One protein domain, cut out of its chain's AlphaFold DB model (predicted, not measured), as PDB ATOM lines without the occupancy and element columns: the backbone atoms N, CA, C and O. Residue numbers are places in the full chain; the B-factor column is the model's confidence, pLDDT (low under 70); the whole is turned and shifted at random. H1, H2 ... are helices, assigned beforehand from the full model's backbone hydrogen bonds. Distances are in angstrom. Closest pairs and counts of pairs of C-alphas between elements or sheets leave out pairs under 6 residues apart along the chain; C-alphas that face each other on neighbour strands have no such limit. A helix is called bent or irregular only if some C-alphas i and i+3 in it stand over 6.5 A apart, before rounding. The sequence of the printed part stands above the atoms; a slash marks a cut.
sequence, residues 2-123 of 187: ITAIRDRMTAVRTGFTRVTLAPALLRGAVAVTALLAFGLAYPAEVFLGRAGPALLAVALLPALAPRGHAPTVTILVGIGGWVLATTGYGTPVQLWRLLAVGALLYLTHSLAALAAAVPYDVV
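What this domain is: This is residues 2 to 123 of the 187 residues of an uncharacterized protein of Micromonospora sp. Llam0 (UniProt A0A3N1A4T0). Four helices, H2, H4, H5 and H6, form an up-and-down bundle, each running against the one before it in the chain, and H1 reaches away from one end as an arm whose residues 2 to 14 stick out. The tiny H3 sits in the turn between H2 and H4, at the end of the bundle away from H1. The printed part has 122 residues with six named helices, H1 to H6 in order, and no named strand; the class is all helix. The whole is loose, with a radius of gyration of the C-alphas of 17.5 A, and spans 61 by 31 by 21 A, only just elongated.

How they stand to each other: Begin at H1, residues 2 to 17, which touches no helix. H2, residues 21 to 41, follows and is apart from H1. Next look at H3, residues 44 to 47, close but not clearly touching H2: the closest C-alphas, of Gly 39 and Phe 47, are 7.0 A apart. H4, residues 52 to 64, touches H2, closest at the C-alphas of Arg 27 and Ala 63, 4.7 A, at a shallow tilt of 34 degrees, only just short of steep, opposite ways. H4 is irregular, with C-alphas 59 and 62 7.0 A apart. H5, residues 70 to 88, makes a helical hairpin with H4; the closest C-alphas, of Pro 62 and Pro 71, are 4.8 A apart. H6, residues 95 to 117, makes a helical hairpin with H5 at a shallow tilt of 12 degrees, with the C-alphas of Pro 71 and His 109 closest at 5.5 A. H6 also touches H2, opposite ways at a shallow tilt of 29 degrees, closest at the C-alphas of Ala 37 and Val 101, 5.1 A. Every O i to N i+4 pair is within hydrogen-bond range in H1, H2, H5 and H6; H4 has 7 of 9, and H3 is too short for such a pair.

Where its parts are: Find C-alpha 2 at (163.990, -41.271, 369.968); from there H1 runs 22.4 A to C-alpha 17. H2 covers 29.9 A from C-alpha 21 at (159.359, -9.355, 369.795), H3 5.1 A, H4 18.2 A and H5 25.5 A. H6 runs 32.9 A and ends at C-alpha 117, (146.998, -13.018, 360.576).

The domain as a whole: The two C-alphas farthest apart, of Thr 3 and Pro 92, are 61.7 A apart. The printed part has no cut, and no link is long. Mean pLDDT of the printed part is 86.3; look for values under 70 at residues 2 to 22 and 120 to 122.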
ATOM      1  N   ILE A   2     163.082 -42.309 369.424       59.69
ATOM      2  CA  ILE A   2     163.990 -41.271 369.968       59.69
ATOM      3  C   ILE A   2     164.258 -40.118 368.975       59.69
ATOM      4  O   ILE A   2     164.341 -38.963 369.382       59.69
ATOM      5  N   THR A   3     164.319 -40.405 367.672       60.91
ATOM      6  CA  THR A   3     164.473 -39.403 366.600       60.91
ATOM      7  C   THR A   3     163.255 -38.487 366.459       60.91
ATOM      8  O   THR A   3     163.416 -37.276 366.454       60.91
ATOM      9  N   ALA A   4     162.034 -39.029 366.496       62.31
ATOM     10  CA  ALA A   4     160.800 -38.235 366.439       62.31
ATOM     11  C   ALA A   4     160.609 -37.309 367.660       62.31
ATOM     12  O   ALA A   4     160.065 -36.213 367.536       62.31
ATOM     13  N   ILE A   5     161.066 -37.738 368.844       63.72
ATOM     14  CA  ILE A   5     161.068 -36.907 370.060       63.72
ATOM     15  C   ILE A   5     162.122 -35.803 369.941       63.72
ATOM     16  O   ILE A   5     161.840 -34.656 370.282       63.72
ATOM     17  N   ARG A   6     163.308 -36.127 369.407       58.44
ATOM     18  CA  ARG A   6     164.367 -35.149 369.156       58.44
ATOM     19  C   ARG A   6     163.908 -34.102 368.148       58.44
ATOM     20  O   ARG A   6     163.990 -32.933 368.479       58.44
ATOM     21  N   ASP A   7     163.313 -34.486 367.022       55.59
ATOM     22  CA  ASP A   7     162.806 -33.546 366.011       55.59
ATOM     23  C   ASP A   7     161.682 -32.652 366.543       55.59
ATOM     24  O   ASP A   7     161.666 -31.452 366.273       55.59
ATOM     25  N   ARG A   8     160.791 -33.188 367.391       56.94
ATOM     26  CA  ARG A   8     159.800 -32.379 368.119       56.94
ATOM     27  C   ARG A   8     160.451 -31.404 369.094       56.94
ATOM     28  O   ARG A   8     160.034 -30.252 369.153       56.94
ATOM     29  N   MET A   9     161.475 -31.827 369.832       54.00
ATOM     30  CA  MET A   9     162.218 -30.945 370.736       54.00
ATOM     31  C   MET A   9     162.997 -29.871 369.978       54.00
ATOM     32  O   MET A   9     163.010 -28.723 370.419       54.00
ATOM     33  N   THR A  10     163.606 -30.194 368.835       55.19
ATOM     34  CA  THR A  10     164.302 -29.209 368.004       55.19
ATOM     35  C   THR A  10     163.310 -28.225 367.403       55.19
ATOM     36  O   THR A  10     163.563 -27.034 367.499       55.19
ATOM     37  N   ALA A  11     162.151 -28.681 366.908       56.62
ATOM     38  CA  ALA A  11     161.082 -27.824 366.388       56.62
ATOM     39  C   ALA A  11     160.519 -26.870 367.455       56.62
ATOM     40  O   ALA A  11     160.331 -25.680 367.192       56.62
ATOM     41  N   VAL A  12     160.317 -27.360 368.683       55.12
ATOM     42  CA  VAL A  12     159.912 -26.537 369.834       55.12
ATOM     43  C   VAL A  12     161.012 -25.528 370.186       55.12
ATOM     44  O   VAL A  12     160.731 -24.343 370.348       55.12
ATOM     45  N   ARG A  13     162.282 -25.949 370.225       47.16
ATOM     46  CA  ARG A  13     163.429 -25.085 370.559       47.16
ATOM     47  C   ARG A  13     163.718 -24.026 369.486       47.16
ATOM     48  O   ARG A  13     164.050 -22.890 369.824       47.16
ATOM     49  N   THR A  14     163.542 -24.348 368.205       51.44
ATOM     50  CA  THR A  14     163.610 -23.374 367.103       51.44
ATOM     51  C   THR A  14     162.405 -22.434 367.085       51.44
ATOM     52  O   THR A  14     162.545 -21.278 366.702       51.44
ATOM     53  N   GLY A  15     161.237 -22.884 367.562       47.91
ATOM     54  CA  GLY A  15     160.059 -22.033 367.759       47.91
ATOM     55  C   GLY A  15     160.247 -21.000 368.876       47.91
ATOM     56  O   GLY A  15     159.852 -19.850 368.715       47.91
ATOM     57  N   PHE A  16     160.919 -21.371 369.969       47.66
ATOM     58  CA  PHE A  16     161.238 -20.453 371.073       47.66
ATOM     59  C   PHE A  16     162.346 -19.444 370.740       47.66
ATOM     60  O   PHE A  16     162.319 -18.322 371.235       47.66
ATOM     61  N   THR A  17     163.298 -19.802 369.876       49.38
ATOM     62  CA  THR A  17     164.382 -18.894 369.444       49.38
ATOM     63  C   THR A  17     163.964 -17.933 368.327       49.38
ATOM     64  O   THR A  17     164.660 -16.953 368.082       49.38
ATOM     65  N   ARG A  18     162.802 -18.161 367.696       47.22
ATOM     66  CA  ARG A  18     162.154 -17.259 366.728       47.22
ATOM     67  C   ARG A  18     160.891 -16.593 367.285       47.22
ATOM     68  O   ARG A  18     159.985 -16.259 366.524       47.22
ATOM     69  N   VAL A  19     160.793 -16.389 368.601       50.69
ATOM     70  CA  VAL A  19     159.796 -15.450 369.136       50.69
ATOM     71  C   VAL A  19     160.308 -14.048 368.843       50.69
ATOM     72  O   VAL A  19     160.988 -13.419 369.648       50.69
ATOM     73  N   THR A  20     160.020 -13.569 367.641       59.03
ATOM     74  CA  THR A  20     160.226 -12.168 367.298       59.03
ATOM     75  C   THR A  20     159.412 -11.324 368.287       59.03
ATOM     76  O   THR A  20     158.285 -11.680 368.641       59.03
ATOM     77  N   LEU A  21     159.981 -10.220 368.778       67.62
ATOM     78  CA  LEU A  21     159.359  -9.355 369.795       67.62
ATOM     79  C   LEU A  21     157.933  -8.922 369.391       67.62
ATOM     80  O   LEU A  21     157.052  -8.790 370.236       67.62
ATOM     81  N   ALA A  22     157.680  -8.777 368.086       69.81
ATOM     82  CA  ALA A  22     156.415  -8.307 367.533       69.81
ATOM     83  C   ALA A  22     155.193  -9.210 367.854       69.81
ATOM     84  O   ALA A  22     154.258  -8.706 368.478       69.81
ATOM     85  N   PRO A  23     155.152 -10.520 367.520       76.75
ATOM     86  CA  PRO A  23     154.051 -11.404 367.929       76.75
ATOM     87  C   PRO A  23     153.799 -11.461 369.442       76.75
ATOM     88  O   PRO A  23     152.646 -11.550 369.872       76.75
ATOM     89  N   ALA A  24     154.859 -11.405 370.253       82.31
ATOM     90  CA  ALA A  24     154.736 -11.395 371.709       82.31
ATOM     91  C   ALA A  24     154.088 -10.095 372.209       82.31
ATOM     92  O   ALA A  24     153.147 -10.151 372.999       82.31
ATOM     93  N   LEU A  25     154.517  -8.939 371.689       86.06
ATOM     94  CA  LEU A  25     153.912  -7.640 371.990       86.06
ATOM     95  C   LEU A  25     152.447  -7.570 371.549       86.06
ATOM     96  O   LEU A  25     151.617  -7.067 372.298       86.06
ATOM     97  N   LEU A  26     152.104  -8.121 370.381       88.31
ATOM     98  CA  LEU A  26     150.721  -8.204 369.899       88.31
ATOM     99  C   LEU A  26     149.832  -9.003 370.852       88.31
ATOM    100  O   LEU A  26     148.759  -8.538 371.228       88.31
ATOM    101  N   ARG A  27     150.280 -10.183 371.289       91.00
ATOM    102  CA  ARG A  27     149.537 -10.993 372.267       91.00
ATOM    103  C   ARG A  27     149.454 -10.318 373.629       91.00
ATOM    104  O   ARG A  27     148.403 -10.372 374.259       91.00
ATOM    105  N   GLY A  28     150.527  -9.651 374.050       92.44
ATOM    106  CA  GLY A  28     150.532  -8.810 375.241       92.44
ATOM    107  C   GLY A  28     149.486  -7.701 375.151       92.44
ATOM    108  O   GLY A  28     148.687  -7.547 376.067       92.44
ATOM    109  N   ALA A  29     149.415  -6.996 374.021       94.12
ATOM    110  CA  ALA A  29     148.418  -5.957 373.784       94.12
ATOM    111  C   ALA A  29     146.989  -6.514 373.839       94.12
ATOM    112  O   ALA A  29     146.150  -5.931 374.516       94.12
ATOM    113  N   VAL A  30     146.728  -7.672 373.214       96.06
ATOM    114  CA  VAL A  30     145.427  -8.366 373.298       96.06
ATOM    115  C   VAL A  30     145.057  -8.676 374.751       96.06
ATOM    116  O   VAL A  30     143.931  -8.410 375.169       96.06
ATOM    117  N   ALA A  31     145.995  -9.232 375.524       96.19
ATOM    118  CA  ALA A  31     145.768  -9.569 376.926       96.19
ATOM    119  C   ALA A  31     145.471  -8.318 377.761       96.19
ATOM    120  O   ALA A  31     144.505  -8.297 378.520       96.19
ATOM    121  N   VAL A  32     146.264  -7.257 377.592       97.81
ATOM    122  CA  VAL A  32     146.093  -5.995 378.321       97.81
ATOM    123  C   VAL A  32     144.744  -5.361 378.000       97.81
ATOM    124  O   VAL A  32     144.019  -4.994 378.921       97.81
ATOM    125  N   THR A  33     144.351  -5.272 376.726       98.00
ATOM    126  CA  THR A  33     143.052  -4.681 376.368       98.00
ATOM    127  C   THR A  33     141.883  -5.498 376.911       98.00
ATOM    128  O   THR A  33     140.913  -4.910 377.384       98.00
ATOM    129  N   ALA A  34     141.980  -6.831 376.908       97.50
ATOM    130  CA  ALA A  34     140.937  -7.704 377.446       97.50
ATOM    131  C   ALA A  34     140.810  -7.581 378.972       97.50
ATOM    132  O   ALA A  34     139.703  -7.469 379.498       97.50
ATOM    133  N   LEU A  35     141.942  -7.554 379.682       97.25
ATOM    134  CA  LEU A  35     141.981  -7.384 381.134       97.25
ATOM    135  C   LEU A  35     141.428  -6.023 381.556       97.25
ATOM    136  O   LEU A  35     140.606  -5.959 382.468       97.25
ATOM    137  N   LEU A  36     141.822  -4.946 380.871       98.00
ATOM    138  CA  LEU A  36     141.286  -3.609 381.128       98.00
ATOM    139  C   LEU A  36     139.783  -3.546 380.842       98.00
ATOM    140  O   LEU A  36     139.041  -2.949 381.619       98.00
ATOM    141  N   ALA A  37     139.315  -4.191 379.767       98.00
ATOM    142  CA  ALA A  37     137.886  -4.270 379.479       98.00
ATOM    143  C   ALA A  37     137.130  -4.945 380.628       98.00
ATOM    144  O   ALA A  37     136.105  -4.432 381.063       98.00
ATOM    145  N   PHE A  38     137.646  -6.061 381.148       97.94
ATOM    146  CA  PHE A  38     137.012  -6.788 382.249       97.94
ATOM    147  C   PHE A  38     137.059  -5.995 383.554       97.94
ATOM    148  O   PHE A  38     136.043  -5.916 384.238       97.94
ATOM    149  N   GLY A  39     138.182  -5.345 383.860       96.75
ATOM    150  CA  GLY A  39     138.311  -4.496 385.044       96.75
ATOM    151  C   GLY A  39     137.340  -3.312 385.051       96.75
ATOM    152  O   GLY A  39     136.895  -2.898 386.115       96.75
ATOM    153  N   LEU A  40     136.970  -2.784 383.878       96.94
ATOM    154  CA  LEU A  40     135.969  -1.716 383.756       96.94
ATOM    155  C   LEU A  40     134.529  -2.229 383.606       96.94
ATOM    156  O   LEU A  40     133.581  -1.475 383.849       96.94
ATOM    157  N   ALA A  41     134.357  -3.473 383.158       97.00
ATOM    158  CA  ALA A  41     133.051  -4.079 382.945       97.00
ATOM    159  C   ALA A  41     132.477  -4.697 384.219       97.00
ATOM    160  O   ALA A  41     131.273  -4.607 384.429       97.00
ATOM    161  N   TYR A  42     133.309  -5.315 385.056       96.19
ATOM    162  CA  TYR A  42     132.871  -5.993 386.271       96.19
ATOM    163  C   TYR A  42     132.949  -5.088 387.505       96.19
ATOM    164  O   TYR A  42     133.852  -4.257 387.604       96.19
ATOM    165  N   PRO A  43     132.049  -5.280 388.485       93.44
ATOM    166  CA  PRO A  43     132.222  -4.690 389.805       93.44
ATOM    167  C   PRO A  43     133.443  -5.326 390.495       93.44
ATOM    168  O   PRO A  43     133.760  -6.506 390.274       93.44
ATOM    169  N   ALA A  44     134.150  -4.543 391.314       92.31
ATOM    170  CA  ALA A  44     135.424  -4.947 391.908       92.31
ATOM    171  C   ALA A  44     135.282  -6.200 392.788       92.31
ATOM    172  O   ALA A  44     136.163  -7.054 392.797       92.31
ATOM    173  N   GLU A  45     134.141  -6.361 393.450       92.38
ATOM    174  CA  GLU A  45     133.794  -7.489 394.314       92.38
ATOM    175  C   GLU A  45     133.719  -8.807 393.536       92.38
ATOM    176  O   GLU A  45     134.125  -9.857 394.032       92.38
ATOM    177  N   VAL A  46     133.231  -8.766 392.293       92.94
ATOM    178  CA  VAL A  46     133.150  -9.951 391.426       92.94
ATOM    179  C   VAL A  46     134.512 -10.248 390.809       92.94
ATOM    180  O   VAL A  46     134.927 -11.409 390.772       92.94
ATOM    181  N   PHE A  47     135.214  -9.212 390.343       92.25
ATOM    182  CA  PHE A  47     136.495  -9.369 389.658       92.25
ATOM    183  C   PHE A  47     137.636  -9.774 390.600       92.25
ATOM    184  O   PHE A  47     138.490 -10.566 390.215       92.25
ATOM    185  N   LEU A  48     137.643  -9.276 391.838       93.00
ATOM    186  CA  LEU A  48     138.627  -9.636 392.867       93.00
ATOM    187  C   LEU A  48     138.152 -10.786 393.767       93.00
ATOM    188  O   LEU A  48     138.923 -11.297 394.577       93.00
ATOM    189  N   GLY A  49     136.889 -11.197 393.636       93.25
ATOM    190  CA  GLY A  49     136.299 -12.286 394.403       93.25
ATOM    191  C   GLY A  49     136.549 -13.672 393.804       93.25
ATOM    192  O   GLY A  49     137.452 -13.906 393.001       93.25
ATOM    193  N   ARG A  50     135.684 -14.627 394.170       92.81
ATOM    194  CA  ARG A  50     135.812 -16.048 393.787       92.81
ATOM    195  C   ARG A  50     135.774 -16.291 392.273       92.81
ATOM    196  O   ARG A  50     136.363 -17.259 391.801       92.81
ATOM    197  N   ALA A  51     135.087 -15.433 391.519       93.38
ATOM    198  CA  ALA A  51     135.016 -15.522 390.061       93.38
ATOM    199  C   ALA A  51     136.265 -14.951 389.362       93.38
ATOM    200  O   ALA A  51     136.501 -15.273 388.197       93.38
ATOM    201  N   GLY A  52     137.080 -14.154 390.061       94.69
ATOM    202  CA  GLY A  52     138.237 -13.447 389.514       94.69
ATOM    203  C   GLY A  52     139.189 -14.320 388.700       94.69
ATOM    204  O   GLY A  52     139.426 -14.011 387.534       94.69
ATOM    205  N   PRO A  53     139.675 -15.461 389.224       96.31
ATOM    206  CA  PRO A  53     140.564 -16.346 388.472       96.31
ATOM    207  C   PRO A  53     139.956 -16.868 387.161       96.31
ATOM    208  O   PRO A  53     140.646 -16.943 386.146       96.31
ATOM    209  N   ALA A  54     138.657 -17.189 387.153       96.62
ATOM    210  CA  ALA A  54     137.966 -17.628 385.942       96.62
ATOM    211  C   ALA A  54     137.820 -16.479 384.932       96.62
ATOM    212  O   ALA A  54     138.038 -16.676 383.737       96.62
ATOM    213  N   LEU A  55     137.515 -15.267 385.403       96.06
ATOM    214  CA  LEU A  55     137.442 -14.069 384.564       96.06
ATOM    215  C   LEU A  55     138.802 -13.708 383.963       96.06
ATOM    216  O   LEU A  55     138.878 -13.405 382.775       96.06
ATOM    217  N   LEU A  56     139.878 -13.811 384.745       96.00
ATOM    218  CA  LEU A  56     141.248 -13.649 384.263       96.00
ATOM    219  C   LEU A  56     141.575 -14.680 383.181       96.00
ATOM    220  O   LEU A  56     142.075 -14.312 382.121       96.00
ATOM    221  N   ALA A  57     141.238 -15.953 383.401       96.75
ATOM    222  CA  ALA A  57     141.445 -16.992 382.397       96.75
ATOM    223  C   ALA A  57     140.715 -16.657 381.086       96.75
ATOM    224  O   ALA A  57     141.330 -16.701 380.020       96.75
ATOM    225  N   VAL A  58     139.445 -16.243 381.158       97.06
ATOM    226  CA  VAL A  58     138.649 -15.841 379.985       97.06
ATOM    227  C   VAL A  58     139.219 -14.599 379.294       97.06
ATOM    228  O   VAL A  58     139.238 -14.546 378.064       97.06
ATOM    229  N   ALA A  59     139.713 -13.613 380.044       95.50
ATOM    230  CA  ALA A  59     140.339 -12.416 379.483       95.50
ATOM    231  C   ALA A  59     141.639 -12.738 378.727       95.50
ATOM    232  O   ALA A  59     141.965 -12.075 377.746       95.50
ATOM    233  N   LEU A  60     142.364 -13.781 379.136       96.25
ATOM    234  CA  LEU A  60     143.606 -14.205 378.484       96.25
ATOM    235  C   LEU A  60     143.382 -15.113 377.265       96.25
ATOM    236  O   LEU A  60     144.282 -15.227 376.428       96.25
ATOM    237  N   LEU A  61     142.199 -15.724 377.111       94.44
ATOM    238  CA  LEU A  61     141.895 -16.622 375.985       94.44
ATOM    239  C   LEU A  61     142.224 -16.027 374.604       94.44
ATOM    240  O   LEU A  61     142.851 -16.734 373.813       94.44
ATOM    241  N   PRO A  62     141.886 -14.762 374.280       93.56
ATOM    242  CA  PRO A  62     142.163 -14.197 372.959       93.56
ATOM    243  C   PRO A  62     143.660 -14.024 372.683       93.56
ATOM    244  O   PRO A  62     144.084 -14.077 371.533       93.56
ATOM    245  N   ALA A  63     144.478 -13.832 373.722       92.75
ATOM    246  CA  ALA A  63     145.928 -13.715 373.580       92.75
ATOM    247  C   ALA A  63     146.591 -15.082 373.345       92.75
ATOM    248  O   ALA A  63     147.559 -15.186 372.587       92.75
ATOM    249  N   LEU A  64     146.058 -16.135 373.974       91.25
ATOM    250  CA  LEU A  64     146.558 -17.508 373.852       91.25
ATOM    251  C   LEU A  64     146.085 -18.181 372.557       91.25
ATOM    252  O   LEU A  64     146.865 -18.845 371.874       91.25
ATOM    253  N   ALA A  65     144.820 -17.972 372.205       89.19
ATOM    254  CA  ALA A  65     144.162 -18.520 371.029       89.19
ATOM    255  C   ALA A  65     143.506 -17.386 370.215       89.19
ATOM    256  O   ALA A  65     142.284 -17.268 370.186       89.19
ATOM    257  N   PRO A  66     144.297 -16.550 369.514       85.62
ATOM    258  CA  PRO A  66     143.755 -15.439 368.723       85.62
ATOM    259  C   PRO A  66     142.888 -15.901 367.542       85.62
ATOM    260  O   PRO A  66     142.105 -15.122 367.003       85.62
ATOM    261  N   ARG A  67     143.012 -17.172 367.132       86.19
ATOM    262  CA  ARG A  67     142.200 -17.791 366.078       86.19
ATOM    263  C   ARG A  67     140.943 -18.433 366.667       86.19
ATOM    264  O   ARG A  67     141.010 -19.113 367.685       86.19
ATOM    265  N   GLY A  68     139.819 -18.292 365.967       87.06
ATOM    266  CA  GLY A  68     138.556 -18.946 366.317       87.06
ATOM    267  C   GLY A  68     137.649 -18.085 367.195       87.06
ATOM    268  O   GLY A  68     137.540 -16.879 366.994       87.06
ATOM    269  N   HIS A  69     136.958 -18.718 368.145       92.38
ATOM    270  CA  HIS A  69     135.865 -18.092 368.898       92.38
ATOM    271  C   HIS A  69     136.291 -17.416 370.205       92.38
ATOM    272  O   HIS A  69     135.469 -16.738 370.817       92.38
ATOM    273  N   ALA A  70     137.548 -17.567 370.636       93.88
ATOM    274  CA  ALA A  70     138.023 -17.023 371.908       93.88
ATOM    275  C   ALA A  70     137.784 -15.505 372.055       93.88
ATOM    276  O   ALA A  70     137.183 -15.123 373.058       93.88
ATOM    277  N   PRO A  71     138.117 -14.640 371.069       93.75
ATOM    278  CA  PRO A  71     137.803 -13.212 371.163       93.75
ATOM    279  C   PRO A  71     136.306 -12.949 371.351       93.75
ATOM    280  O   PRO A  71     135.922 -12.115 372.162       93.75
ATOM    281  N   THR A  72     135.452 -13.687 370.640       94.12
ATOM    282  CA  THR A  72     133.995 -13.542 370.741       94.12
ATOM    283  C   THR A  72     133.479 -13.953 372.114       94.12
ATOM    284  O   THR A  72     132.687 -13.223 372.700       94.12
ATOM    285  N   VAL A  73     133.948 -15.082 372.655       96.00
ATOM    286  CA  VAL A  73     133.589 -15.530 374.009       96.00
ATOM    287  C   VAL A  73     133.983 -14.468 375.034       96.00
ATOM    288  O   VAL A  73     133.151 -14.072 375.844       96.00
ATOM    289  N   THR A  74     135.207 -13.943 374.958       97.25
ATOM    290  CA  THR A  74     135.675 -12.880 375.857       97.25
ATOM    291  C   THR A  74     134.813 -11.622 375.744       97.25
ATOM    292  O   THR A  74     134.447 -11.053 376.767       97.25
ATOM    293  N   ILE A  75     134.415 -11.212 374.536       97.00
ATOM    294  CA  ILE A  75     133.516 -10.063 374.336       97.00
ATOM    295  C   ILE A  75     132.151 -10.305 374.977       97.00
ATOM    296  O   ILE A  75     131.664  -9.439 375.697       97.00
ATOM    297  N   LEU A  76     131.542 -11.471 374.753       97.12
ATOM    298  CA  LEU A  76     130.232 -11.799 375.321       97.12
ATOM    299  C   LEU A  76     130.272 -11.824 376.851       97.12
ATOM    300  O   LEU A  76     129.379 -11.280 377.494       97.12
ATOM    301  N   VAL A  77     131.329 -12.394 377.431       97.75
ATOM    302  CA  VAL A  77     131.541 -12.392 378.883       97.75
ATOM    303  C   VAL A  77     131.744 -10.964 379.399       97.75
ATOM    304  O   VAL A  77     131.101 -10.582 380.370       97.75
ATOM    305  N   GLY A  78     132.532 -10.131 378.712       97.69
ATOM    306  CA  GLY A  78     132.709  -8.718 379.064       97.69
ATOM    307  C   GLY A  78     131.407  -7.909 379.012       97.69
ATOM    308  O   GLY A  78     131.122  -7.143 379.931       97.69
ATOM    309  N   ILE A  79     130.574  -8.120 377.988       96.69
ATOM    310  CA  ILE A  79     129.229  -7.523 377.900       96.69
ATOM    311  C   ILE A  79     128.358  -8.009 379.064       96.69
ATOM    312  O   ILE A  79     127.677  -7.203 379.696       96.69
ATOM    313  N   GLY A  80     128.408  -9.303 379.390       96.88
ATOM    314  CA  GLY A  80     127.715  -9.869 380.546       96.88
ATOM    315  C   GLY A  80     128.145  -9.221 381.865       96.88
ATOM    316  O   GLY A  80     127.291  -8.876 382.677       96.88
ATOM    317  N   GLY A  81     129.446  -8.984 382.047       96.31
ATOM    318  CA  GLY A  81     129.991  -8.240 383.182       96.31
ATOM    319  C   GLY A  81     129.437  -6.824 383.277       96.31
ATOM    320  O   GLY A  81     128.942  -6.436 384.331       96.31
ATOM    321  N   TRP A  82     129.426  -6.091 382.159       96.81
ATOM    322  CA  TRP A  82     128.868  -4.737 382.095       96.81
ATOM    323  C   TRP A  82     127.385  -4.692 382.482       96.81
ATOM    324  O   TRP A  82     126.961  -3.834 383.264       96.81
ATOM    325  N   VAL A  83     126.588  -5.623 381.949       95.38
ATOM    326  CA  VAL A  83     125.166  -5.748 382.294       95.38
ATOM    327  C   VAL A  83     125.024  -6.063 383.778       95.38
ATOM    328  O   VAL A  83     124.314  -5.345 384.472       95.38
ATOM    329  N   LEU A  84     125.761  -7.048 384.295       95.56
ATOM    330  CA  LEU A  84     125.746  -7.407 385.713       95.56
ATOM    331  C   LEU A  84     126.091  -6.212 386.614       95.56
ATOM    332  O   LEU A  84     125.392  -5.969 387.595       95.56
ATOM    333  N   ALA A  85     127.129  -5.442 386.280       95.06
ATOM    334  CA  ALA A  85     127.539  -4.273 387.053       95.06
ATOM    335  C   ALA A  85     126.438  -3.205 387.111       95.06
ATOM    336  O   ALA A  85     126.186  -2.622 388.164       95.06
ATOM    337  N   THR A  86     125.783  -2.945 385.979       93.88
ATOM    338  CA  THR A  86     124.826  -1.838 385.832       93.88
ATOM    339  C   THR A  86     123.421  -2.190 386.314       93.88
ATOM    340  O   THR A  86     122.776  -1.347 386.931       93.88
ATOM    341  N   THR A  87     122.952  -3.421 386.093       92.00
ATOM    342  CA  THR A  87     121.602  -3.861 386.484       92.00
ATOM    343  C   THR A  87     121.580  -4.645 387.793       92.00
ATOM    344  O   THR A  87     120.652  -4.480 388.576       92.00
ATOM    345  N   GLY A  88     122.593  -5.477 388.049       92.50
ATOM    346  CA  GLY A  88     122.665  -6.325 389.242       92.50
ATOM    347  C   GLY A  88     123.296  -5.638 390.451       92.50
ATOM    348  O   GLY A  88     122.835  -5.831 391.568       92.50
ATOM    349  N   TYR A  89     124.327  -4.818 390.228       92.75
ATOM    350  CA  TYR A  89     125.064  -4.116 391.292       92.75
ATOM    351  C   TYR A  89     124.757  -2.611 391.357       92.75
ATOM    352  O   TYR A  89     125.351  -1.897 392.158       92.75
ATOM    353  N   GLY A  90     123.853  -2.105 390.510       91.56
ATOM    354  CA  GLY A  90     123.441  -0.696 390.515       91.56
ATOM    355  C   GLY A  90     124.565   0.294 390.191       91.56
ATOM    356  O   GLY A  90     124.459   1.479 390.505       91.56
ATOM    357  N   THR A  91     125.656  -0.166 389.569       91.56
ATOM    358  CA  THR A  91     126.789   0.700 389.237       91.56
ATOM    359  C   THR A  91     126.339   1.725 388.192       91.56
ATOM    360  O   THR A  91     125.887   1.324 387.113       91.56
ATOM    361  N   PRO A  92     126.515   3.038 388.426       90.75
ATOM    362  CA  PRO A  92     126.005   4.058 387.518       90.75
ATOM    363  C   PRO A  92     126.616   3.922 386.121       90.75
ATOM    364  O   PRO A  92     127.820   3.668 385.973       90.75
ATOM    365  N   VAL A  93     125.785   4.108 385.093       91.44
ATOM    366  CA  VAL A  93     126.214   4.143 383.690       91.44
ATOM    367  C   VAL A  93     126.869   5.493 383.424       91.44
ATOM    368  O   VAL A  93     126.199   6.515 383.318       91.44
ATOM    369  N   GLN A  94     128.196   5.496 383.319       93.81
ATOM    370  CA  GLN A  94     128.972   6.688 382.988       93.81
ATOM    371  C   GLN A  94     129.434   6.604 381.531       93.81
ATOM    372  O   GLN A  94     129.949   5.565 381.111       93.81
ATOM    373  N   LEU A  95     129.277   7.694 380.769       93.25
ATOM    374  CA  LEU A  95     129.586   7.725 379.333       93.25
ATOM    375  C   LEU A  95     131.027   7.288 379.045       93.25
ATOM    376  O   LEU A  95     131.247   6.430 378.197       93.25
ATOM    377  N   TRP A  96     132.002   7.821 379.785       95.62
ATOM    378  CA  TRP A  96     133.408   7.461 379.590       95.62
ATOM    379  C   TRP A  96     133.652   5.965 379.823       95.62
ATOM    380  O   TRP A  96     134.389   5.350 379.058       95.62
ATOM    381  N   ARG A  97     132.998   5.356 380.828       95.69
ATOM    382  CA  ARG A  97     133.170   3.932 381.158       95.69
ATOM    383  C   ARG A  97     132.556   3.053 380.073       95.69
ATOM    384  O   ARG A  97     133.166   2.069 379.672       95.69
ATOM    385  N   LEU A  98     131.391   3.447 379.554       95.19
ATOM    386  CA  LEU A  98     130.726   2.766 378.443       95.19
ATOM    387  C   LEU A  98     131.586   2.798 377.174       95.19
ATOM    388  O   LEU A  98     131.816   1.759 376.556       95.19
ATOM    389  N   LEU A  99     132.089   3.982 376.806       96.25
ATOM    390  CA  LEU A  99     132.962   4.142 375.644       96.25
ATOM    391  C   LEU A  99     134.275   3.374 375.823       96.25
ATOM    392  O   LEU A  99     134.707   2.703 374.890       96.25
ATOM    393  N   ALA A 100     134.878   3.416 377.013       97.50
ATOM    394  CA  ALA A 100     136.114   2.700 377.312       97.50
ATOM    395  C   ALA A 100     135.939   1.181 377.197       97.50
ATOM    396  O   ALA A 100     136.722   0.532 376.508       97.50
ATOM    397  N   VAL A 101     134.895   0.608 377.807       97.62
ATOM    398  CA  VAL A 101     134.617  -0.836 377.721       97.62
ATOM    399  C   VAL A 101     134.365  -1.251 376.273       97.62
ATOM    400  O   VAL A 101     134.995  -2.193 375.793       97.62
ATOM    401  N   GLY A 102     133.517  -0.519 375.543       96.81
ATOM    402  CA  GLY A 102     133.258  -0.794 374.128       96.81
ATOM    403  C   GLY A 102     134.530  -0.728 373.277       96.81
ATOM    404  O   GLY A 102     134.798  -1.635 372.485       96.81
ATOM    405  N   ALA A 103     135.354   0.299 373.486       97.75
ATOM    406  CA  ALA A 103     136.606   0.474 372.765       97.75
ATOM    407  C   ALA A 103     137.617  -0.637 373.068       97.75
ATOM    408  O   ALA A 103     138.214  -1.186 372.144       97.75
ATOM    409  N   LEU A 104     137.786  -1.013 374.336       98.38
ATOM    410  CA  LEU A 104     138.720  -2.060 374.752       98.38
ATOM    411  C   LEU A 104     138.295  -3.448 374.259       98.38
ATOM    412  O   LEU A 104     139.144  -4.227 373.820       98.38
ATOM    413  N   LEU A 105     136.993  -3.754 374.258       97.56
ATOM    414  CA  LEU A 105     136.472  -4.997 373.677       97.56
ATOM    415  C   LEU A 105     136.681  -5.035 372.156       97.56
ATOM    416  O   LEU A 105     137.128  -6.052 371.619       97.56
ATOM    417  N   TYR A 106     136.438  -3.922 371.457       97.12
ATOM    418  CA  TYR A 106     136.699  -3.818 370.020       97.12
ATOM    419  C   TYR A 106     138.194  -3.927 369.680       97.12
ATOM    420  O   TYR A 106     138.567  -4.608 368.719       97.12
ATOM    421  N   LEU A 107     139.060  -3.299 370.480       97.12
ATOM    422  CA  LEU A 107     140.512  -3.411 370.356       97.12
ATOM    423  C   LEU A 107     140.973  -4.848 370.580       97.12
ATOM    424  O   LEU A 107     141.727  -5.359 369.763       97.12
ATOM    425  N   THR A 108     140.465  -5.523 371.614       97.00
ATOM    426  CA  THR A 108     140.760  -6.940 371.884       97.00
ATOM    427  C   THR A 108     140.438  -7.805 370.668       97.00
ATOM    428  O   THR A 108     141.270  -8.599 370.233       97.00
ATOM    429  N   HIS A 109     139.264  -7.610 370.061       95.56
ATOM    430  CA  HIS A 109     138.871  -8.319 368.846       95.56
ATOM    431  C   HIS A 109     139.796  -8.017 367.661       95.56
ATOM    432  O   HIS A 109     140.294  -8.927 366.997       95.56
ATOM    433  N   SER A 110     140.040  -6.733 367.401       95.62
ATOM    434  CA  SER A 110     140.806  -6.273 366.241       95.62
ATOM    435  C   SER A 110     142.287  -6.641 366.337       95.62
ATOM    436  O   SER A 110     142.897  -6.994 365.328       95.62
ATOM    437  N   LEU A 111     142.861  -6.597 367.542       94.31
ATOM    438  CA  LEU A 111     144.220  -7.047 367.835       94.31
ATOM    439  C   LEU A 111     144.329  -8.570 367.751       94.31
ATOM    440  O   LEU A 111     145.307  -9.062 367.198       94.31
ATOM    441  N   ALA A 112     143.335  -9.325 368.232       94.25
ATOM    442  CA  ALA A 112     143.334 -10.781 368.098       94.25
ATOM    443  C   ALA A 112     143.267 -11.204 366.623       94.25
ATOM    444  O   ALA A 112     144.018 -12.080 366.202       94.25
ATOM    445  N   ALA A 113     142.449 -10.528 365.810       92.44
ATOM    446  CA  ALA A 113     142.407 -10.748 364.366       92.44
ATOM    447  C   ALA A 113     143.758 -10.444 363.694       92.44
ATOM    448  O   ALA A 113     144.219 -11.221 362.857       92.44
ATOM    449  N   LEU A 114     144.428  -9.355 364.089       90.00
ATOM    450  CA  LEU A 114     145.765  -9.023 363.594       90.00
ATOM    451  C   LEU A 114     146.801 -10.075 364.025       90.00
ATOM    452  O   LEU A 114     147.546 -10.586 363.192       90.00
ATOM    453  N   ALA A 115     146.796 -10.479 365.295       89.56
ATOM    454  CA  ALA A 115     147.676 -11.517 365.835       89.56
ATOM    455  C   ALA A 115     147.435 -12.901 365.201       89.56
ATOM    456  O   ALA A 115     148.351 -13.716 365.118       89.56
ATOM    457  N   ALA A 116     146.214 -13.182 364.744       88.50
ATOM    458  CA  ALA A 116     145.874 -14.391 364.000       88.50
ATOM    459  C   ALA A 116     146.392 -14.374 362.551       88.50
ATOM    460  O   ALA A 116     146.631 -15.445 361.985       88.50
ATOM    461  N   ALA A 117     146.551 -13.191 361.954       85.75
ATOM    462  CA  ALA A 117     146.998 -13.018 360.576       85.75
ATOM    463  C   ALA A 117     148.528 -12.939 360.434       85.75
ATOM    464  O   ALA A 117     149.045 -13.261 359.370       85.75
ATOM    465  N   VAL A 118     149.250 -12.534 361.483       78.94
ATOM    466  CA  VAL A 118     150.710 -12.346 361.453       78.94
ATOM    467  C   VAL A 118     151.442 -13.676 361.718       78.94
ATOM    468  O   VAL A 118     151.254 -14.272 362.785       78.94
ATOM    469  N   PRO A 119     152.281 -14.167 360.781       73.19
ATOM    470  CA  PRO A 119     153.200 -15.278 361.030       73.19
ATOM    471  C   PRO A 119     154.220 -14.929 362.121       73.19
ATOM    472  O   PRO A 119     154.578 -13.768 362.304       73.19
ATOM    473  N   TYR A 120     154.708 -15.930 362.855       65.44
ATOM    474  CA  TYR A 120     155.593 -15.707 364.007       65.44
ATOM    475  C   TYR A 120     156.948 -15.077 363.648       65.44
ATOM    476  O   TYR A 120     157.605 -14.515 364.520       65.44
ATOM    477  N   ASP A 121     157.343 -15.145 362.382       63.44
ATOM    478  CA  ASP A 121     158.621 -14.725 361.814       63.44
ATOM    479  C   ASP A 121     158.541 -13.440 360.967       63.44
ATOM    480  O   ASP A 121     159.542 -13.025 360.386       63.44
ATOM    481  N   VAL A 122     157.378 -12.778 360.907       69.00
ATOM    482  CA  VAL A 122     157.172 -11.573 360.086       69.00
ATOM    483  C   VAL A 122     157.403 -10.283 360.874       69.00
ATOM    484  O   VAL A 122     156.848 -10.068 361.953       69.00
ATOM    485  N   VAL A 123     158.170  -9.372 360.270       71.44
ATOM    486  CA  VAL A 123     158.238  -7.960 360.666       71.44
ATOM    487  C   VAL A 123     157.015  -7.239 360.091       71.44
ATOM    488  O   VAL A 123     156.788  -7.268 358.882       71.44
TER     489      VAL A 123